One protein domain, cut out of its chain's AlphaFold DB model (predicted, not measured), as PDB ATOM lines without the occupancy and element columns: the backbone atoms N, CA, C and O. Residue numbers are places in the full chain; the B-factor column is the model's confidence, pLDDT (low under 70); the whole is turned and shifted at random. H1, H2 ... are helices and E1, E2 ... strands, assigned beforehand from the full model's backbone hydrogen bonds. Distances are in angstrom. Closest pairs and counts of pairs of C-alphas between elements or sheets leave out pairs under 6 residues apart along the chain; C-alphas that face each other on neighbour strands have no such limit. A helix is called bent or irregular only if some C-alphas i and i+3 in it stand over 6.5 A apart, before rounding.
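This is residues 145 to 301 of the 400 residues of a protein of Microvirga sp. 17 mud 1-3 (UniProt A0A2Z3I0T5). A strongly twisted four-stranded sheet (E4, E7, E8, E9) forms the middle, with helix H1 packed on one face and the long helix H3 on the other; a second sheet of three strands (E1, E5, E6) stands at an angle to it, and residues 279 to 285 of H3 pack on both sheets. The small hairpin E2 and E3 sits beside H1, a long link winds over the outside to reach it, and residues 269 to 275 stick out. The printed part has 157 residues with four named helices and nine named strands, in the order E1 E2 E3 H1 E4 E5 E6 E7 E8 H2 H3 E9 H4, and its class is mixed. The largest sheet, E4 E7 E8 E9, is mixed; the other two are antiparallel. The whole is compact, with a radius of gyration of the C-alphas of 15.6 A and spans of 44 by 36 by 31 A.

Find C-alpha 223 at (112.521, 94.718, 157.319), where E4 begins and runs to residue 228; E7 is residues 249 to 253, E8 residues 257 to 262, 16.2 A, and E9 residues 290 to 294. H1, residues 208 to 219, is 17.1 A long, and H3, residues 271 to 285, is 21.9 A, ending at C-alpha 285 at (122.305, 103.957, 143.109). E1 is residues 158 to 163, E5 231 to 236, 16.3 A, and E6 242 to 245. E2 is residues 193 to 196, E3 201 to 204, H2 265 to 268 and H4 296 to 299.

Look first at E8 and E9, parallel, with N 259 and O 290 2.8 A apart; E7 and E8 are a hairpin, N 260 to O 249 2.8 A, and E4 and E7 are antiparallel, N 227 to O 250 2.9 A. E8, H2, H3 and E9 make a strand-helix-strand unit, two parallel neighbour strands with helices between, its crossover right-handed; H2 only grazes the sheet. H1 and H3 lie on opposite faces, three layers with helices on both: H1 along the strands over E7 and E8, height 8.7 A, and H3 along them over E9, height 8.5 A, Gly 281 and Phe 291 having the closest C-alphas, 5.4 A. E4 runs on into E5 across a break of 2 residues, at 74 degrees. There E1 and E5 are antiparallel, N 161 to O 232 2.8 A, and E5 and E6 are a hairpin, N 233 to O 245 2.8 A; H3 runs across these strands, two layers with the helix on one face, height 10.1 A. E2 and E3 are a hairpin, N 203 to O 194 2.8 A; the closest C-alphas of E2 and H1, Ser 196 and Glu 218, are 6.6 A apart. H1 and H4 touch, Pro 209 and Glu 296 having the closest C-alphas, 6.2 A; H1 and H3 are apart. In H1 every O i to N i+4 pair is within hydrogen-bond range, in H3 9 of 11; H3 is only just irregular, C-alphas 275 and 278 being 6.7 A apart, and H2 and H4 are too short for such a pair.

The two C-alphas farthest apart, those of Ala 150 and Pro 186, are 48.5 A apart. The printed part has no cut, and E1 to E2 is the one long link, 29 residues. Look to residues 150 to 155 and 182 to 191 for pLDDT under 70; the mean of the printed part is 90.3.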
ATOM      1  N   TRP A 145     114.448 106.762 144.354       95.06
ATOM      2  CA  TRP A 145     115.468 106.337 143.415       95.06
ATOM      3  C   TRP A 145     115.737 104.864 143.695       95.06
ATOM      4  O   TRP A 145     116.268 104.502 144.742       95.06
ATOM      5  N   HIS A 146     115.302 104.003 142.783       91.06
ATOM      6  CA  HIS A 146     115.491 102.565 142.914       91.06
ATOM      7  C   HIS A 146     116.924 102.178 142.568       91.06
ATOM      8  O   HIS A 146     117.507 102.764 141.654       91.06
ATOM      9  N   ALA A 147     117.452 101.170 143.264       85.56
ATOM     10  CA  ALA A 147     118.711 100.552 142.883       85.56
ATOM     11  C   ALA A 147     118.588 100.018 141.448       85.56
ATOM     12  O   ALA A 147     117.647  99.294 141.127       85.56
ATOM     13  N   ASP A 148     119.534 100.398 140.596       79.75
ATOM     14  CA  ASP A 148     119.589  99.975 139.202       79.75
ATOM     15  C   ASP A 148     120.937  99.282 138.972       79.75
ATOM     16  O   ASP A 148     121.964  99.965 138.884       79.75
ATOM     17  N   PRO A 149     120.964  97.938 138.894       72.00
ATOM     18  CA  PRO A 149     122.194  97.188 138.671       72.00
ATOM     19  C   PRO A 149     122.928  97.608 137.392       72.00
ATOM     20  O   PRO A 149     124.156  97.570 137.354       72.00
ATOM     21  N   ALA A 150     122.214  98.080 136.364       69.69
ATOM     22  CA  ALA A 150     122.835  98.541 135.123       69.69
ATOM     23  C   ALA A 150     123.628  99.851 135.306       69.69
ATOM     24  O   ALA A 150     124.487 100.177 134.487       69.69
ATOM     25  N   ARG A 151     123.384 100.598 136.394       65.06
ATOM     26  CA  ARG A 151     124.067 101.865 136.716       65.06
ATOM     27  C   ARG A 151     125.235 101.728 137.686       65.06
ATOM     28  O   ARG A 151     125.899 102.736 137.943       65.06
ATOM     29  N   LEU A 152     125.533 100.520 138.168       62.81
ATOM     30  CA  LEU A 152     126.731 100.243 138.975       62.81
ATOM     31  C   LEU A 152     128.027 100.669 138.255       62.81
ATOM     32  O   LEU A 152     129.000 101.030 138.903       62.81
ATOM     33  N   ALA A 153     128.018 100.692 136.917       55.19
ATOM     34  CA  ALA A 153     129.140 101.116 136.077       55.19
ATOM     35  C   ALA A 153     129.090 102.598 135.644       55.19
ATOM     36  O   ALA A 153     129.846 103.012 134.766       55.19
ATOM     37  N   SER A 154     128.184 103.412 136.198       59.41
ATOM     38  CA  SER A 154     128.131 104.839 135.857       59.41
ATOM     39  C   SER A 154     129.365 105.577 136.395       59.41
ATOM     40  O   SER A 154     129.814 105.310 137.505       59.41
ATOM     41  N   ASN A 155     129.890 106.546 135.634       61.56
ATOM     42  CA  ASN A 155     131.044 107.398 135.990       61.56
ATOM     43  C   ASN A 155     130.792 108.336 137.197       61.56
ATOM     44  O   ASN A 155     131.397 109.402 137.314       61.56
ATOM     45  N   VAL A 156     129.851 107.996 138.079       75.31
ATOM     46  CA  VAL A 156     129.529 108.771 139.271       75.31
ATOM     47  C   VAL A 156     130.574 108.457 140.336       75.31
ATOM     48  O   VAL A 156     130.554 107.398 140.960       75.31
ATOM     49  N   GLU A 157     131.491 109.397 140.559       87.19
ATOM     50  CA  GLU A 157     132.482 109.315 141.633       87.19
ATOM     51  C   GLU A 157     131.781 109.471 142.993       87.19
ATOM     52  O   GLU A 157     131.617 110.576 143.522       87.19
ATOM     53  N   ALA A 158     131.330 108.345 143.542       93.25
ATOM     54  CA  ALA A 158     130.718 108.231 144.855       93.25
ATOM     55  C   ALA A 158     131.398 107.123 145.660       93.25
ATOM     56  O   ALA A 158     131.777 106.085 145.125       93.25
ATOM     57  N   ARG A 159     131.555 107.336 146.967       95.94
ATOM     58  CA  ARG A 159     132.051 106.305 147.884       95.94
ATOM     59  C   ARG A 159     131.554 106.520 149.298       95.94
ATOM     60  O   ARG A 159     131.350 107.650 149.751       95.94
ATOM     61  N   ILE A 160     131.433 105.426 150.033       97.75
ATOM     62  CA  ILE A 160     131.185 105.467 151.468       97.75
ATOM     63  C   ILE A 160     132.532 105.581 152.179       97.75
ATOM     64  O   ILE A 160     133.399 104.727 152.048       97.75
ATOM     65  N   THR A 161     132.714 106.671 152.921       97.88
ATOM     66  CA  THR A 161     133.986 106.979 153.595       97.88
ATOM     67  C   THR A 161     134.044 106.455 155.021       97.88
ATOM     68  O   THR A 161     135.125 106.186 155.520       97.88
ATOM     69  N   HIS A 162     132.894 106.357 155.691       98.25
ATOM     70  CA  HIS A 162     132.778 105.852 157.056       98.25
ATOM     71  C   HIS A 162     131.442 105.130 157.226       98.25
ATOM     72  O   HIS A 162     130.436 105.580 156.665       98.25
ATOM     73  N   ARG A 163     131.406 104.090 158.062       97.88
ATOM     74  CA  ARG A 163     130.197 103.316 158.393       97.88
ATOM     75  C   ARG A 163     129.875 103.362 159.883       97.88
ATOM     76  O   ARG A 163     130.758 103.511 160.723       97.88
ATOM     77  N   HIS A 164     128.599 103.260 160.222       97.25
ATOM     78  CA  HIS A 164     128.135 103.127 161.594       97.25
ATOM     79  C   HIS A 164     128.630 101.786 162.169       97.25
ATOM     80  O   HIS A 164     128.585 100.790 161.451       97.25
ATOM     81  N   PRO A 165     129.057 101.702 163.445       96.31
ATOM     82  CA  PRO A 165     129.537 100.444 164.037       96.31
ATOM     83  C   PRO A 165     128.541  99.278 163.964       96.31
ATOM     84  O   PRO A 165     128.935  98.129 163.852       96.31
ATOM     85  N   ALA A 166     127.241  99.578 163.971       95.88
ATOM     86  CA  ALA A 166     126.176  98.579 163.804       95.88
ATOM     87  C   ALA A 166     126.088  97.964 162.390       95.88
ATOM     88  O   ALA A 166     125.245  97.106 162.165       95.88
ATOM     89  N   LEU A 167     126.910  98.425 161.445       96.25
ATOM     90  CA  LEU A 167     127.059  97.868 160.100       96.25
ATOM     91  C   LEU A 167     128.356  97.059 159.997       96.25
ATOM     92  O   LEU A 167     129.036  97.103 158.979       96.25
ATOM     93  N   ASP A 168     128.724  96.346 161.062       93.62
ATOM     94  CA  ASP A 168     129.887  95.449 161.089       93.62
ATOM     95  C   ASP A 168     129.865  94.411 159.956       93.62
ATOM     96  O   ASP A 168     130.902  94.088 159.388       93.62
ATOM     97  N   PHE A 169     128.666  93.985 159.572       92.31
ATOM     98  CA  PHE A 169     128.365  93.032 158.509       92.31
ATOM     99  C   PHE A 169     128.388  93.589 157.085       92.31
ATOM    100  O   PHE A 169     128.004  92.883 156.155       92.31
ATOM    101  N   ALA A 170     128.705  94.871 156.912       93.56
ATOM    102  CA  ALA A 170     128.514  95.570 155.649       93.56
ATOM    103  C   ALA A 170     129.600  96.607 155.391       93.56
ATOM    104  O   ALA A 170     129.998  97.312 156.312       93.56
ATOM    105  N   PHE A 171     129.967  96.832 154.130       94.12
ATOM    106  CA  PHE A 171     130.975  97.831 153.746       94.12
ATOM    107  C   PHE A 171     132.370  97.498 154.300       94.12
ATOM    108  O   PHE A 171     132.978  98.287 155.028       94.12
ATOM    109  N   ASP A 172     132.874  96.313 153.964       93.94
ATOM    110  CA  ASP A 172     134.211  95.879 154.365       93.94
ATOM    111  C   ASP A 172     135.294  96.853 153.886       93.94
ATOM    112  O   ASP A 172     135.184  97.486 152.835       93.94
ATOM    113  N   GLY A 173     136.326  97.038 154.711       95.38
ATOM    114  CA  GLY A 173     137.380  98.030 154.474       95.38
ATOM    115  C   GLY A 173     136.978  99.489 154.744       95.38
ATOM    116  O   GLY A 173     137.853 100.351 154.808       95.38
ATOM    117  N   VAL A 174     135.695  99.795 154.973       97.56
ATOM    118  CA  VAL A 174     135.259 101.143 155.367       97.56
ATOM    119  C   VAL A 174     135.438 101.334 156.882       97.56
ATOM    120  O   VAL A 174     134.898 100.553 157.676       97.56
ATOM    121  N   PRO A 175     136.134 102.396 157.332       97.75
ATOM    122  CA  PRO A 175     136.358 102.641 158.753       97.75
ATOM    123  C   PRO A 175     135.064 102.994 159.497       97.75
ATOM    124  O   PRO A 175     134.120 103.572 158.945       97.75
ATOM    125  N   PHE A 176     135.032 102.693 160.794       97.62
ATOM    126  CA  PHE A 176     133.912 103.072 161.647       97.62
ATOM    127  C   PHE A 176     133.886 104.579 161.911       97.62
ATOM    128  O   PHE A 176     134.911 105.213 162.164       97.62
ATOM    129  N   MET A 177     132.692 105.169 161.917       95.00
ATOM    130  CA  MET A 177     132.509 106.526 162.421       95.00
ATOM    131  C   MET A 177     132.457 106.539 163.947       95.00
ATOM    132  O   MET A 177     131.783 105.716 164.572       95.00
ATOM    133  N   ARG A 178     133.102 107.539 164.553       91.19
ATOM    134  CA  ARG A 178     132.955 107.798 165.985       91.19
ATOM    135  C   ARG A 178     131.526 108.241 166.276       91.19
ATOM    136  O   ARG A 178     131.057 109.260 165.766       91.19
ATOM    137  N   ILE A 179     130.855 107.480 167.125       86.25
ATOM    138  CA  ILE A 179     129.520 107.803 167.600       86.25
ATOM    139  C   ILE A 179     129.648 108.755 168.789       86.25
ATOM    140  O   ILE A 179     130.183 108.389 169.832       86.25
ATOM    141  N   GLY A 180     129.188 109.993 168.606       79.38
ATOM    142  CA  GLY A 180     129.190 110.999 169.665       79.38
ATOM    143  C   GLY A 180     128.262 110.632 170.833       79.38
ATOM    144  O   GLY A 180     127.359 109.797 170.675       79.38
ATOM    145  N   PRO A 181     128.460 111.259 172.006       71.75
ATOM    146  CA  PRO A 181     127.520 111.134 173.113       71.75
ATOM    147  C   PRO A 181     126.126 111.608 172.685       71.75
ATOM    148  O   PRO A 181     125.970 112.394 171.749       71.75
ATOM    149  N   SER A 182     125.093 111.117 173.373       65.69
ATOM    150  CA  SER A 182     123.739 111.641 173.159       65.69
ATOM    151  C   SER A 182     123.728 113.124 173.524       65.69
ATOM    152  O   SER A 182     124.230 113.479 174.588       65.69
ATOM    153  N   LEU A 183     123.157 113.976 172.670       60.09
ATOM    154  CA  LEU A 183     122.989 115.391 172.990       60.09
ATOM    155  C   LEU A 183     122.096 115.515 174.233       60.09
ATOM    156  O   LEU A 183     120.918 115.171 174.194       60.09
ATOM    157  N   SER A 184     122.662 115.980 175.343       50.62
ATOM    158  CA  SER A 184     121.942 116.291 176.577       50.62
ATOM    159  C   SER A 184     121.503 117.754 176.539       50.62
ATOM    160  O   SER A 184     122.136 118.621 177.136       50.62
ATOM    161  N   GLY A 185     120.464 118.051 175.758       53.66
ATOM    162  CA  GLY A 185     119.845 119.376 175.722       53.66
ATOM    163  C   GLY A 185     118.533 119.392 176.514       53.66
ATOM    164  O   GLY A 185     117.804 118.402 176.462       53.66
ATOM    165  N   PRO A 186     118.164 120.503 177.182       47.12
ATOM    166  CA  PRO A 186     116.892 120.617 177.909       47.12
ATOM    167  C   PRO A 186     115.657 120.436 177.004       47.12
ATOM    168  O   PRO A 186     114.599 120.035 177.476       47.12
ATOM    169  N   TYR A 187     115.807 120.655 175.693       49.09
ATOM    170  CA  TYR A 187     114.771 120.442 174.671       49.09
ATOM    171  C   TYR A 187     114.883 119.092 173.938       49.09
ATOM    172  O   TYR A 187     113.998 118.729 173.171       49.09
ATOM    173  N   LEU A 188     115.960 118.339 174.176       49.72
ATOM    174  CA  LEU A 188     116.244 117.025 173.590       49.72
ATOM    175  C   LEU A 188     116.153 115.951 174.681       49.72
ATOM    176  O   LEU A 188     117.076 115.156 174.863       49.72
ATOM    177  N   GLY A 189     115.069 115.971 175.466       47.03
ATOM    178  CA  GLY A 189     114.833 115.006 176.543       47.03
ATOM    179  C   GLY A 189     114.867 113.542 176.066       47.03
ATOM    180  O   GLY A 189     115.116 113.242 174.901       47.03
ATOM    181  N   ARG A 190     114.534 112.588 176.953       53.16
ATOM    182  CA  ARG A 190     114.433 111.130 176.661       53.16
ATOM    183  C   ARG A 190     113.670 110.748 175.369       53.16
ATOM    184  O   ARG A 190     113.753 109.596 174.956       53.16
ATOM    185  N   GLN A 191     112.953 111.683 174.748       60.09
ATOM    186  CA  GLN A 191     112.109 111.538 173.561       60.09
ATOM    187  C   GLN A 191     112.852 111.138 172.269       60.09
ATOM    188  O   GLN A 191     112.198 110.820 171.285       60.09
ATOM    189  N   GLY A 192     114.190 111.089 172.265       79.81
ATOM    190  CA  GLY A 192     114.975 110.621 171.114       79.81
ATOM    191  C   GLY A 192     115.423 109.154 171.157       79.81
ATOM    192  O   GLY A 192     116.101 108.710 170.239       79.81
ATOM    193  N   ARG A 193     115.149 108.391 172.227       89.56
ATOM    194  CA  ARG A 193     115.645 107.006 172.367       89.56
ATOM    195  C   ARG A 193     114.586 105.989 171.962       89.56
ATOM    196  O   ARG A 193     113.501 105.965 172.537       89.56
ATOM    197  N   PHE A 194     114.931 105.100 171.034       92.62
ATOM    198  CA  PHE A 194     114.037 104.058 170.535       92.62
ATOM    199  C   PHE A 194     114.634 102.668 170.762       92.62
ATOM    200  O   PHE A 194     115.679 102.339 170.208       92.62
ATOM    201  N   HIS A 195     113.984 101.835 171.571       93.38
ATOM    202  CA  HIS A 195     114.429 100.460 171.816       93.38
ATOM    203  C   HIS A 195     113.892  99.529 170.722       93.38
ATOM    204  O   HIS A 195     112.733  99.112 170.779       93.38
ATOM    205  N   SER A 196     114.737  99.219 169.739       95.25
ATOM    206  CA  SER A 196     114.376  98.368 168.603       95.25
ATOM    207  C   SER A 196     114.742  96.910 168.863       95.25
ATOM    208  O   SER A 196     115.862  96.592 169.276       95.25
ATOM    209  N   LEU A 197     113.796  96.016 168.580       93.94
ATOM    210  CA  LEU A 197     114.017  94.576 168.583       93.94
ATOM    211  C   LEU A 197     114.761  94.131 167.319       93.94
ATOM    212  O   LEU A 197     115.625  93.262 167.408       93.94
ATOM    213  N   LYS A 198     114.486  94.758 166.168       94.75
ATOM    214  CA  LYS A 198     115.148  94.450 164.886       94.75
ATOM    215  C   LYS A 198     116.604  94.902 164.845       94.75
ATOM    216  O   LYS A 198     117.479  94.162 164.404       94.75
ATOM    217  N   ALA A 199     116.885  96.096 165.359       95.25
ATOM    218  CA  ALA A 199     118.248  96.610 165.444       95.25
ATOM    219  C   ALA A 199     119.015  96.101 166.676       95.25
ATOM    220  O   ALA A 199     120.213  96.356 166.790       95.25
ATOM    221  N   ARG A 200     118.331  95.417 167.610       94.25
ATOM    222  CA  ARG A 200     118.886  94.856 168.859       94.25
ATOM    223  C   ARG A 200     119.671  95.870 169.700       94.25
ATOM    224  O   ARG A 200     120.633  95.528 170.383       94.25
ATOM    225  N   ARG A 201     119.266  97.139 169.649       94.25
ATOM    226  CA  ARG A 201     119.897  98.238 170.387       94.25
ATOM    227  C   ARG A 201     118.946  99.412 170.551       94.25
ATOM    228  O   ARG A 201     117.863  99.464 169.970       94.25
ATOM    229  N   THR A 202     119.387 100.382 171.343       93.81
ATOM    230  CA  THR A 202     118.704 101.673 171.444       93.81
ATOM    231  C   THR A 202     119.181 102.578 170.313       93.81
ATOM    232  O   THR A 202     120.364 102.909 170.247       93.81
ATOM    233  N   LEU A 203     118.264 102.964 169.433       93.69
ATOM    234  CA  LEU A 203     118.482 103.939 168.369       93.69
ATOM    235  C   LEU A 203     118.288 105.352 168.911       93.69
ATOM    236  O   LEU A 203     117.593 105.555 169.915       93.69
ATOM    237  N   ARG A 204     118.884 106.330 168.230       90.81
ATOM    238  CA  ARG A 204     118.704 107.750 168.533       90.81
ATOM    239  C   ARG A 204     118.062 108.463 167.353       90.81
ATOM    240  O   ARG A 204     118.691 108.575 166.309       90.81
ATOM    241  N   SER A 205     116.850 108.965 167.537       91.44
ATOM    242  CA  SER A 205     116.220 109.882 166.593       91.44
ATOM    243  C   SER A 205     116.656 111.309 166.915       91.44
ATOM    244  O   SER A 205     116.632 111.730 168.076       91.44
ATOM    245  N   ALA A 206     117.058 112.065 165.897       88.19
ATOM    246  CA  ALA A 206     117.364 113.487 166.030       88.19
ATOM    247  C   ALA A 206     116.100 114.359 165.961       88.19
ATOM    248  O   ALA A 206     116.114 115.509 166.400       88.19
ATOM    249  N   SER A 207     114.996 113.805 165.456       89.12
ATOM    250  CA  SER A 207     113.719 114.495 165.293       89.12
ATOM    251  C   SER A 207     112.520 113.575 165.547       89.12
ATOM    252  O   SER A 207     112.646 112.351 165.630       89.12
ATOM    253  N   ARG A 208     111.325 114.166 165.678       90.88
ATOM    254  CA  ARG A 208     110.074 113.406 165.813       90.88
ATOM    255  C   ARG A 208     109.742 112.581 164.555       90.88
ATOM    256  O   ARG A 208     109.441 111.405 164.732       90.88
ATOM    257  N   PRO A 209     109.827 113.111 163.318       93.75
ATOM    258  CA  PRO A 209     109.612 112.303 162.115       93.75
ATOM    259  C   PRO A 209     110.567 111.105 162.003       93.75
ATOM    260  O   PRO A 209     110.154 110.035 161.575       93.75
ATOM    261  N   GLU A 210     111.824 111.231 162.445       95.44
ATOM    262  CA  GLU A 210     112.743 110.083 162.502       95.44
ATOM    263  C   GLU A 210     112.273 109.012 163.495       95.44
ATOM    264  O   GLU A 210     112.338 107.822 163.195       95.44
ATOM    265  N   PHE A 211     111.762 109.421 164.662       95.19
ATOM    266  CA  PHE A 211     111.171 108.488 165.624       95.19
ATOM    267  C   PHE A 211     109.944 107.779 165.036       95.19
ATOM    268  O   PHE A 211     109.778 106.572 165.207       95.19
ATOM    269  N   GLU A 212     109.093 108.517 164.320       96.50
ATOM    270  CA  GLU A 212     107.937 107.963 163.611       96.50
ATOM    271  C   GLU A 212     108.396 106.962 162.535       96.50
ATOM    272  O   GLU A 212     107.896 105.839 162.502       96.50
ATOM    273  N   ASN A 213     109.435 107.280 161.756       97.88
ATOM    274  CA  ASN A 213     110.040 106.348 160.801       97.88
ATOM    275  C   ASN A 213     110.554 105.059 161.468       97.88
ATOM    276  O   ASN A 213     110.373 103.967 160.932       97.88
ATOM    277  N   PHE A 214     111.138 105.145 162.668       97.75
ATOM    278  CA  PHE A 214     111.536 103.949 163.420       97.75
ATOM    279  C   PHE A 214     110.344 103.065 163.796       97.75
ATOM    280  O   PHE A 214     110.480 101.845 163.754       97.75
ATOM    281  N   LEU A 215     109.173 103.637 164.100       97.06
ATOM    282  CA  LEU A 215     107.952 102.855 164.346       97.06
ATOM    283  C   LEU A 215     107.508 102.086 163.098       97.06
ATOM    284  O   LEU A 215     107.187 100.900 163.198       97.06
ATOM    285  N   HIS A 216     107.533 102.732 161.927       97.81
ATOM    286  CA  HIS A 216     107.262 102.050 160.659       97.81
ATOM    287  C   HIS A 216     108.248 100.910 160.428       97.81
ATOM    288  O   HIS A 216     107.828  99.788 160.147       97.81
ATOM    289  N   ASN A 217     109.542 101.184 160.599       97.44
ATOM    290  CA  ASN A 217     110.578 100.201 160.323       97.44
ATOM    291  C   ASN A 217     110.532  99.012 161.294       97.44
ATOM    292  O   ASN A 217     110.742  97.863 160.903       97.44
ATOM    293  N   GLU A 218     110.201  99.259 162.559       96.25
ATOM    294  CA  GLU A 218     110.061  98.231 163.589       96.25
ATOM    295  C   GLU A 218     108.880  97.284 163.319       96.25
ATOM    296  O   GLU A 218     108.989  96.095 163.608       96.25
ATOM    297  N   LEU A 219     107.787  97.765 162.716       95.75
ATOM    298  CA  LEU A 219     106.582  96.960 162.460       95.75
ATOM    299  C   LEU A 219     106.442  96.442 161.021       95.75
ATOM    300  O   LEU A 219     105.580  95.605 160.767       95.75
ATOM    301  N   ASP A 220     107.283  96.878 160.083       94.88
ATOM    302  CA  ASP A 220     107.280  96.365 158.705       94.88
ATOM    303  C   ASP A 220     107.836  94.922 158.641       94.88
ATOM    304  O   ASP A 220     109.031  94.724 158.877       94.88
ATOM    305  N   PRO A 221     107.024  93.899 158.320       92.19
ATOM    306  CA  PRO A 221     107.457  92.501 158.364       92.19
ATOM    307  C   PRO A 221     108.563  92.148 157.355       92.19
ATOM    308  O   PRO A 221     109.180  91.092 157.496       92.19
ATOM    309  N   GLU A 222     108.821  92.991 156.352       92.62
ATOM    310  CA  GLU A 222     109.869  92.759 155.348       92.62
ATOM    311  C   GLU A 222     111.244  93.276 155.787       92.62
ATOM    312  O   GLU A 222     112.271  92.892 155.223       92.62
ATOM    313  N   ILE A 223     111.281  94.143 156.802       95.06
ATOM    314  CA  ILE A 223     112.521  94.718 157.319       95.06
ATOM    315  C   ILE A 223     113.166  93.758 158.310       95.06
ATOM    316  O   ILE A 223     112.589  93.438 159.352       95.06
ATOM    317  N   ILE A 224     114.405  93.376 158.002       94.69
ATOM    318  CA  ILE A 224     115.257  92.534 158.847       94.69
ATOM    319  C   ILE A 224     115.890  93.389 159.945       94.69
ATOM    320  O   ILE A 224     115.813  93.064 161.128       94.69
ATOM    321  N   THR A 225     116.509  94.503 159.557       96.44
ATOM    322  CA  THR A 225     117.147  95.447 160.476       96.44
ATOM    323  C   THR A 225     117.215  96.840 159.861       96.44
ATOM    324  O   THR A 225     116.992  97.021 158.662       96.44
ATOM    325  N   PHE A 226     117.507  97.837 160.687       98.00
ATOM    326  CA  PHE A 226     117.716  99.203 160.242       98.00
ATOM    327  C   PHE A 226     118.706  99.936 161.151       98.00
ATOM    328  O   PHE A 226     118.877  99.606 162.329       98.00
ATOM    329  N   VAL A 227     119.403 100.919 160.585       97.75
ATOM    330  CA  VAL A 227     120.497 101.637 161.249       97.75
ATOM    331  C   VAL A 227     120.334 103.135 161.042       97.75
ATOM    332  O   VAL A 227     120.319 103.600 159.905       97.75
ATOM    333  N   GLU A 228     120.249 103.902 162.131       96.44
ATOM    334  CA  GLU A 228     120.259 105.361 162.079       96.44
ATOM    335  C   GLU A 228     121.633 105.894 161.680       96.44
ATOM    336  O   GLU A 228     122.680 105.382 162.088       96.44
ATOM    337  N   GLN A 229     121.611 106.972 160.907       95.25
ATOM    338  CA  GLN A 229     122.781 107.699 160.445       95.25
ATOM    339  C   GLN A 229     123.930 106.785 159.957       95.25
ATOM    340  O   GLN A 229     125.070 106.903 160.441       95.25
ATOM    341  N   PRO A 230     123.622 105.872 159.016       97.62
ATOM    342  CA  PRO A 230     124.357 104.637 158.747       97.62
ATOM    343  C   PRO A 230     125.759 104.857 158.181       97.62
ATOM    344  O   PRO A 230     126.675 104.106 158.495       97.62
ATOM    345  N   VAL A 231     125.960 105.869 157.338       98.12
ATOM    346  CA  VAL A 231     127.212 106.052 156.591       98.12
ATOM    347  C   VAL A 231     127.536 107.526 156.381       98.12
ATOM    348  O   VAL A 231     126.662 108.385 156.475       98.12
ATOM    349  N   ARG A 232     128.799 107.831 156.066       97.94
ATOM    350  CA  ARG A 232     129.199 109.107 155.454       97.94
ATOM    351  C   ARG A 232     129.477 108.886 153.972       97.94
ATOM    352  O   ARG A 232     130.539 108.372 153.614       97.94
ATOM    353  N   LEU A 233     128.542 109.306 153.132       97.88
ATOM    354  CA  LEU A 233     128.679 109.323 151.681       97.88
ATOM    355  C   LEU A 233     129.531 110.523 151.251       97.88
ATOM    356  O   LEU A 233     129.312 111.644 151.716       97.88
ATOM    357  N   GLN A 234     130.476 110.290 150.349       97.88
ATOM    358  CA  GLN A 234     131.168 111.316 149.578       97.88
ATOM    359  C   GLN A 234     130.765 111.169 148.110       97.88
ATOM    360  O   GLN A 234     130.751 110.053 147.602       97.88
ATOM    361  N   TYR A 235     130.430 112.274 147.448       95.75
ATOM    362  CA  TYR A 235     130.051 112.296 146.030       95.75
ATOM    363  C   TYR A 235     130.409 113.645 145.396       95.75
ATOM    364  O   TYR A 235     130.670 114.607 146.126       95.75
ATOM    365  N   ARG A 236     130.412 113.746 144.064       93.75
ATOM    366  CA  ARG A 236     130.555 115.032 143.358       93.75
ATOM    367  C   ARG A 236     129.209 115.623 142.953       93.75
ATOM    368  O   ARG A 236     128.316 114.900 142.521       93.75
ATOM    369  N   ASP A 237     129.059 116.937 143.108       91.56
ATOM    370  CA  ASP A 237     127.925 117.667 142.534       91.56
ATOM    371  C   ASP A 237     128.115 117.943 141.031       91.56
ATOM    372  O   ASP A 237     129.094 117.508 140.420       91.56
ATOM    373  N   ARG A 238     127.150 118.642 140.418       87.62
ATOM    374  CA  ARG A 238     127.167 118.954 138.978       87.62
ATOM    375  C   ARG A 238     128.339 119.854 138.593       87.62
ATOM    376  O   ARG A 238     128.790 119.804 137.457       87.62
ATOM    377  N   GLU A 239     128.845 120.640 139.537       91.00
ATOM    378  CA  GLU A 239     130.009 121.508 139.373       91.00
ATOM    379  C   GLU A 239     131.336 120.775 139.658       91.00
ATOM    380  O   GLU A 239     132.392 121.405 139.719       91.00
ATOM    381  N   GLY A 240     131.301 119.455 139.880       90.88
ATOM    382  CA  GLY A 240     132.474 118.630 140.174       90.88
ATOM    383  C   GLY A 240     133.023 118.790 141.596       90.88
ATOM    384  O   GLY A 240     134.068 118.215 141.921       90.88
ATOM    385  N   LYS A 241     132.344 119.540 142.473       94.31
ATOM    386  CA  LYS A 241     132.783 119.769 143.854       94.31
ATOM    387  C   LYS A 241     132.467 118.558 144.715       94.31
ATOM    388  O   LYS A 241     131.379 117.988 144.663       94.31
ATOM    389  N   VAL A 242     133.415 118.208 145.576       96.38
ATOM    390  CA  VAL A 242     133.253 117.118 146.537       96.38
ATOM    391  C   VAL A 242     132.263 117.528 147.627       96.38
ATOM    392  O   VAL A 242     132.419 118.554 148.295       96.38
ATOM    393  N   ARG A 243     131.238 116.703 147.826       96.56
ATOM    394  CA  ARG A 243     130.190 116.855 148.832       96.56
ATOM    395  C   ARG A 243     130.189 115.671 149.779       96.56
ATOM    396  O   ARG A 243     130.523 114.550 149.410       96.56
ATOM    397  N   HIS A 244     129.750 115.941 151.004       96.94
ATOM    398  CA  HIS A 244     129.538 114.932 152.029       96.94
ATOM    399  C   HIS A 244     128.068 114.892 152.434       96.94
ATOM    400  O   HIS A 244     127.384 115.919 152.499       96.94
ATOM    401  N   TYR A 245     127.580 113.693 152.708       97.50
ATOM    402  CA  TYR A 245     126.198 113.453 153.082       97.50
ATOM    403  C   TYR A 245     126.098 112.299 154.076       97.50
ATOM    404  O   TYR A 245     126.909 111.373 154.065       97.50
ATOM    405  N   ARG A 246     125.109 112.381 154.960       96.94
ATOM    406  CA  ARG A 246     124.802 111.359 155.952       96.94
ATOM    407  C   ARG A 246     123.294 111.131 155.892       96.94
ATOM    408  O   ARG A 246     122.585 112.016 156.359       96.94
ATOM    409  N   PRO A 247     122.837 110.021 155.289       97.62
ATOM    410  CA  PRO A 247     121.428 109.644 155.323       97.62
ATOM    411  C   PRO A 247     120.944 109.501 156.766       97.62
ATOM    412  O   PRO A 247     121.753 109.203 157.648       97.62
ATOM    413  N   ASP A 248     119.647 109.655 157.005       97.81
ATOM    414  CA  ASP A 248     119.071 109.528 158.348       97.81
ATOM    415  C   ASP A 248     118.903 108.058 158.773       97.81
ATOM    416  O   ASP A 248     119.089 107.730 159.946       97.81
ATOM    417  N   CYS A 249     118.613 107.147 157.836       98.31
ATOM    418  CA  CYS A 249     118.430 105.718 158.109       98.31
ATOM    419  C   CYS A 249     118.897 104.838 156.932       98.31
ATOM    420  O   CYS A 249     118.842 105.252 155.778       98.31
ATOM    421  N   LEU A 250     119.344 103.614 157.219       98.62
ATOM    422  CA  LEU A 250     119.469 102.515 156.255       98.62
ATOM    423  C   LEU A 250     118.521 101.402 156.683       98.62
ATOM    424  O   LEU A 250     118.597 100.947 157.823       98.62
ATOM    425  N   VAL A 251     117.678 100.946 155.766       98.38
ATOM    426  CA  VAL A 251     116.785  99.805 155.951       98.38
ATOM    427  C   VAL A 251     117.299  98.616 155.151       98.38
ATOM    428  O   VAL A 251     117.586  98.736 153.960       98.38
ATOM    429  N   VAL A 252     117.378  97.461 155.810       97.25
ATOM    430  CA  VAL A 252     117.838  96.202 155.223       97.25
ATOM    431  C   VAL A 252     116.668  95.232 155.112       97.25
ATOM    432  O   VAL A 252     116.043  94.864 156.112       97.25
ATOM    433  N   ARG A 253     116.396  94.805 153.880       94.88
ATOM    434  CA  ARG A 253     115.498  93.700 153.532       94.88
ATOM    435  C   ARG A 253     116.324  92.575 152.916       94.88
ATOM    436  O   ARG A 253     117.494  92.765 152.601       94.88
ATOM    437  N   GLU A 254     115.697  91.423 152.719       90.88
ATOM    438  CA  GLU A 254     116.348  90.221 152.182       90.88
ATOM    439  C   GLU A 254     117.079  90.474 150.855       90.88
ATOM    440  O   GLU A 254     118.241  90.112 150.723       90.88
ATOM    441  N   ASN A 255     116.437  91.186 149.924       89.00
ATOM    442  CA  ASN A 255     116.960  91.393 148.569       89.00
ATOM    443  C   ASN A 255     117.238  92.864 148.232       89.00
ATOM    444  O   ASN A 255     117.488  93.197 147.076       89.00
ATOM    445  N   SER A 256     117.127  93.780 149.198       93.00
ATOM    446  CA  SER A 256     117.238  95.212 148.903       93.00
ATOM    447  C   SER A 256     117.638  96.029 150.115       93.00
ATOM    448  O   SER A 256     117.136  95.806 151.221       93.00
ATOM    449  N   TRP A 257     118.498  97.009 149.884       96.69
ATOM    450  CA  TRP A 257     118.964  97.954 150.887       96.69
ATOM    451  C   TRP A 257     118.571  99.357 150.436       96.69
ATOM    452  O   TRP A 257     118.819  99.740 149.290       96.69
ATOM    453  N   GLU A 258     117.933 100.110 151.325       98.06
ATOM    454  CA  GLU A 258     117.393 101.434 151.019       98.06
ATOM    455  C   GLU A 258     117.850 102.446 152.064       98.06
ATOM    456  O   GLU A 258     117.576 102.302 153.258       98.06
ATOM    457  N   PHE A 259     118.532 103.492 151.612       98.56
ATOM    458  CA  PHE A 259     118.795 104.668 152.425       98.56
ATOM    459  C   PHE A 259     117.567 105.574 152.444       98.56
ATOM    460  O   PHE A 259     116.970 105.860 151.409       98.56
ATOM    461  N   GLN A 260     117.222 106.065 153.625       98.62
ATOM    462  CA  GLN A 260     116.079 106.938 153.838       98.62
ATOM    463  C   GLN A 260     116.565 108.265 154.420       98.62
ATOM    464  O   GLN A 260     117.292 108.288 155.417       98.62
ATOM    465  N   GLU A 261     116.155 109.364 153.799       98.38
ATOM    466  CA  GLU A 261     116.216 110.710 154.371       98.38
ATOM    467  C   GLU A 261     114.841 111.068 154.927       98.38
ATOM    468  O   GLU A 261     113.833 110.837 154.261       98.38
ATOM    469  N   ILE A 262     114.785 111.651 156.122       97.75
ATOM    470  CA  ILE A 262     113.533 112.046 156.755       97.75
ATOM    471  C   ILE A 262     113.506 113.572 156.877       97.75
ATOM    472  O   ILE A 262     114.398 114.210 157.450       97.75
ATOM    473  N   LYS A 263     112.472 114.196 156.312       94.81
ATOM    474  CA  LYS A 263     112.291 115.656 156.314       94.81
ATOM    475  C   LYS A 263     110.827 116.016 156.486       94.81
ATOM    476  O   LYS A 263     109.960 115.245 156.111       94.81
ATOM    477  N   LEU A 264     110.551 117.204 157.017       94.12
ATOM    478  CA  LEU A 264     109.207 117.764 156.896       94.12
ATOM    479  C   LEU A 264     108.951 118.129 155.428       94.12
ATOM    480  O   LEU A 264     109.897 118.517 154.738       94.12
ATOM    481  N   GLU A 265     107.723 118.014 154.928       93.81
ATOM    482  CA  GLU A 265     107.431 118.181 153.496       93.81
ATOM    483  C   GLU A 265     107.839 119.568 152.998       93.81
ATOM    484  O   GLU A 265     108.537 119.679 151.990       93.81
ATOM    485  N   TYR A 266     107.520 120.618 153.760       92.38
ATOM    486  CA  TYR A 266     107.922 121.985 153.417       92.38
ATOM    487  C   TYR A 266     109.454 122.151 153.358       92.38
ATOM    488  O   TYR A 266     109.967 122.952 152.577       92.38
ATOM    489  N   ASP A 267     110.207 121.385 154.157       93.44
ATOM    490  CA  ASP A 267     111.670 121.373 154.120       93.44
ATOM    491  C   ASP A 267     112.194 120.542 152.945       93.44
ATOM    492  O   ASP A 267     113.139 120.960 152.272       93.44
ATOM    493  N   ALA A 268     111.583 119.389 152.666       94.56
ATOM    494  CA  ALA A 268     111.936 118.517 151.549       94.56
ATOM    495  C   ALA A 268     111.747 119.211 150.190       94.56
ATOM    496  O   ALA A 268     112.566 119.002 149.293       94.56
ATOM    497  N   GLN A 269     110.717 120.060 150.080       94.19
ATOM    498  CA  GLN A 269     110.348 120.832 148.886       94.19
ATOM    499  C   GLN A 269     111.200 122.081 148.643       94.19
ATOM    500  O   GLN A 269     111.086 122.695 147.582       94.19
ATOM    501  N   ARG A 270     112.062 122.487 149.587       94.75
ATOM    502  CA  ARG A 270     112.950 123.638 149.360       94.75
ATOM    503  C   ARG A 270     113.797 123.392 148.113       94.75
ATOM    504  O   ARG A 270     114.410 122.338 147.986       94.75
ATOM    505  N   GLU A 271     113.919 124.397 147.253       95.38
ATOM    506  CA  GLU A 271     114.626 124.298 145.966       95.38
ATOM    507  C   GLU A 271     116.031 123.682 146.099       95.38
ATOM    508  O   GLU A 271     116.389 122.747 145.389       95.38
ATOM    509  N   LYS A 272     116.806 124.126 147.098       94.56
ATOM    510  CA  LYS A 272     118.135 123.571 147.411       94.56
ATOM    511  C   LYS A 272     118.120 122.056 147.655       94.56
ATOM    512  O   LYS A 272     119.078 121.370 147.300       94.56
ATOM    513  N   ASN A 273     117.083 121.555 148.312       95.44
ATOM    514  CA  ASN A 273     116.921 120.144 148.635       95.44
ATOM    515  C   ASN A 273     116.462 119.365 147.400       95.44
ATOM    516  O   ASN A 273     117.104 118.380 147.043       95.44
ATOM    517  N   GLU A 274     115.459 119.870 146.680       94.75
ATOM    518  CA  GLU A 274     114.972 119.281 145.425       94.75
ATOM    519  C   GLU A 274     116.071 119.157 144.356       94.75
ATOM    520  O   GLU A 274     116.157 118.143 143.666       94.75
ATOM    521  N   MET A 275     116.985 120.128 144.269       93.44
ATOM    522  CA  MET A 275     118.156 120.030 143.387       93.44
ATOM    523  C   MET A 275     119.162 118.958 143.831       93.44
ATOM    524  O   MET A 275     119.882 118.395 143.003       93.44
ATOM    525  N   ARG A 276     119.243 118.674 145.136       95.31
ATOM    526  CA  ARG A 276     120.246 117.774 145.716       95.31
ATOM    527  C   ARG A 276     119.806 116.312 145.712       95.31
ATOM    528  O   ARG A 276     120.666 115.446 145.548       95.31
ATOM    529  N   TRP A 277     118.515 116.023 145.886       96.19
ATOM    530  CA  TRP A 277     118.028 114.642 146.001       96.19
ATOM    531  C   TRP A 277     118.398 113.750 144.811       96.19
ATOM    532  O   TRP A 277     118.921 112.666 145.063       96.19
ATOM    533  N   PRO A 278     118.276 114.193 143.542       94.75
ATOM    534  CA  PRO A 278     118.701 113.381 142.404       94.75
ATOM    535  C   PRO A 278     120.200 113.062 142.403       94.75
ATOM    536  O   PRO A 278     120.591 111.979 141.978       94.75
ATOM    537  N   LEU A 279     121.042 113.976 142.898       94.56
ATOM    538  CA  LEU A 279     122.491 113.761 142.979       94.56
ATOM    539  C   LEU A 279     122.836 112.718 144.044       94.56
ATOM    540  O   LEU A 279     123.644 111.830 143.796       94.56
ATOM    541  N   ILE A 280     122.187 112.799 145.211       96.12
ATOM    542  CA  ILE A 280     122.334 111.804 146.282       96.12
ATOM    543  C   ILE A 280     121.810 110.442 145.819       96.12
ATOM    544  O   ILE A 280     122.511 109.445 145.961       96.12
ATOM    545  N   GLY A 281     120.602 110.408 145.250       95.25
ATOM    546  CA  GLY A 281     119.982 109.185 144.751       95.25
ATOM    547  C   GLY A 281     120.838 108.516 143.683       95.25
ATOM    548  O   GLY A 281     121.105 107.326 143.777       95.25
ATOM    549  N   SER A 282     121.370 109.286 142.728       93.00
ATOM    550  CA  SER A 282     122.293 108.753 141.719       93.00
ATOM    551  C   SER A 282     123.594 108.225 142.326       93.00
ATOM    552  O   SER A 282     124.073 107.188 141.883       93.00
ATOM    553  N   ALA A 283     124.159 108.912 143.323       94.31
ATOM    554  CA  ALA A 283     125.390 108.492 143.995       94.31
ATOM    555  C   ALA A 283     125.213 107.222 144.843       94.31
ATOM    556  O   ALA A 283     126.144 106.437 144.976       94.31
ATOM    557  N   LEU A 284     124.038 107.008 145.438       95.44
ATOM    558  CA  LEU A 284     123.732 105.774 146.167       95.44
ATOM    559  C   LEU A 284     123.374 104.630 145.216       95.44
ATOM    560  O   LEU A 284     123.854 103.513 145.402       95.44
ATOM    561  N   ASN A 285     122.627 104.925 144.152       93.38
ATOM    562  CA  ASN A 285     122.305 103.957 143.109       93.38
ATOM    563  C   ASN A 285     123.557 103.441 142.392       93.38
ATOM    564  O   ASN A 285     123.627 102.249 142.106       93.38
ATOM    565  N   SER A 286     124.559 104.294 142.133       91.12
ATOM    566  CA  SER A 286     125.835 103.858 141.539       91.12
ATOM    567  C   SER A 286     126.631 102.927 142.459       91.12
ATOM    568  O   SER A 286     127.506 102.208 141.993       91.12
ATOM    569  N   LEU A 287     126.304 102.903 143.753       92.25
ATOM    570  CA  LEU A 287     126.837 101.965 144.740       92.25
ATOM    571  C   LEU A 287     125.917 100.747 144.961       92.25
ATOM    572  O   LEU A 287     126.203  99.925 145.826       92.25
ATOM    573  N   GLY A 288     124.819 100.626 144.205       92.81
ATOM    574  CA  GLY A 288     123.871  99.510 144.290       92.81
ATOM    575  C   GLY A 288     122.776  99.658 145.352       92.81
ATOM    576  O   GLY A 288     122.079  98.687 145.637       92.81
ATOM    577  N   PHE A 289     122.597 100.844 145.939       95.25
ATOM    578  CA  PHE A 289     121.613 101.079 147.001       95.25
ATOM    579  C   PHE A 289     120.451 101.938 146.524       95.25
ATOM    580  O   PHE A 289     120.666 102.929 145.836       95.25
ATOM    581  N   ALA A 290     119.234 101.612 146.965       96.94
ATOM    582  CA  ALA A 290     118.084 102.482 146.758       96.94
ATOM    583  C   ALA A 290     118.139 103.692 147.705       96.94
ATOM    584  O   ALA A 290     118.753 103.644 148.776       96.94
ATOM    585  N   PHE A 291     117.454 104.767 147.330       97.88
ATOM    586  CA  PHE A 291     117.318 105.972 148.138       97.88
ATOM    587  C   PHE A 291     115.889 106.513 148.084       97.88
ATOM    588  O   PHE A 291     115.283 106.571 147.015       97.88
ATOM    589  N   CYS A 292     115.359 106.967 149.217       98.00
ATOM    590  CA  CYS A 292     114.107 107.711 149.249       98.00
ATOM    591  C   CYS A 292     114.126 108.858 150.263       98.00
ATOM    592  O   CYS A 292     114.836 108.811 151.270       98.00
ATOM    593  N   VAL A 293     113.291 109.868 150.022       98.25
ATOM    594  CA  VAL A 293     112.991 110.927 150.993       98.25
ATOM    595  C   VAL A 293     111.577 110.710 151.518       98.25
ATOM    596  O   VAL A 293     110.614 110.783 150.759       98.25
ATOM    597  N   LEU A 294     111.459 110.451 152.817       97.75
ATOM    598  CA  LEU A 294     110.189 110.285 153.515       97.75
ATOM    599  C   LEU A 294     109.838 111.562 154.273       97.75
ATOM    600  O   LEU A 294     110.700 112.231 154.849       97.75
ATOM    601  N   THR A 295     108.548 111.870 154.292       96.69
ATOM    602  CA  THR A 295     107.999 113.040 154.985       96.69
ATOM    603  C   THR A 295     106.883 112.643 155.933       96.69
ATOM    604  O   THR A 295     106.390 111.516 155.889       96.69
ATOM    605  N   GLU A 296     106.470 113.551 156.807       94.38
ATOM    606  CA  GLU A 296     105.345 113.360 157.718       94.38
ATOM    607  C   GLU A 296     104.065 112.930 156.993       94.38
ATOM    608  O   GLU A 296     103.301 112.158 157.558       94.38
ATOM    609  N   HIS A 297     103.857 113.333 155.734       94.06
ATOM    610  CA  HIS A 297     102.730 112.861 154.924       94.06
ATOM    611  C   HIS A 297     102.861 111.388 154.517       94.06
ATOM    612  O   HIS A 297     101.865 110.670 154.489       94.06
ATOM    613  N   HIS A 298     104.078 110.918 154.233       95.12
ATOM    614  CA  HIS A 298     104.333 109.504 153.948       95.12
ATOM    615  C   HIS A 298     104.162 108.645 155.210       95.12
ATOM    616  O   HIS A 298     103.581 107.562 155.160       95.12
ATOM    617  N   LEU A 299     104.670 109.132 156.347       95.75
ATOM    618  CA  LEU A 299     104.655 108.407 157.618       95.75
ATOM    619  C   LEU A 299     103.243 108.376 158.230       95.75
ATOM    620  O   LEU A 299     102.764 107.345 158.689       95.75
ATOM    621  N   ARG A 300     102.511 109.488 158.180       95.00
ATOM    622  CA  ARG A 300     101.197 109.616 158.830       95.00
ATOM    623  C   ARG A 300     100.027 109.256 157.914       95.00
ATOM    624  O   ARG A 300      98.907 109.702 158.143       95.00
ATOM    625  N   CYS A 301     100.275 108.453 156.880       92.88
ATOM    626  CA  CYS A 301      99.218 107.958 156.006       92.88
ATOM    627  C   CYS A 301      98.302 106.990 156.771       92.88
ATOM    628  O   CYS A 301      98.760 105.994 157.339       92.88
TER     629      CYS A 301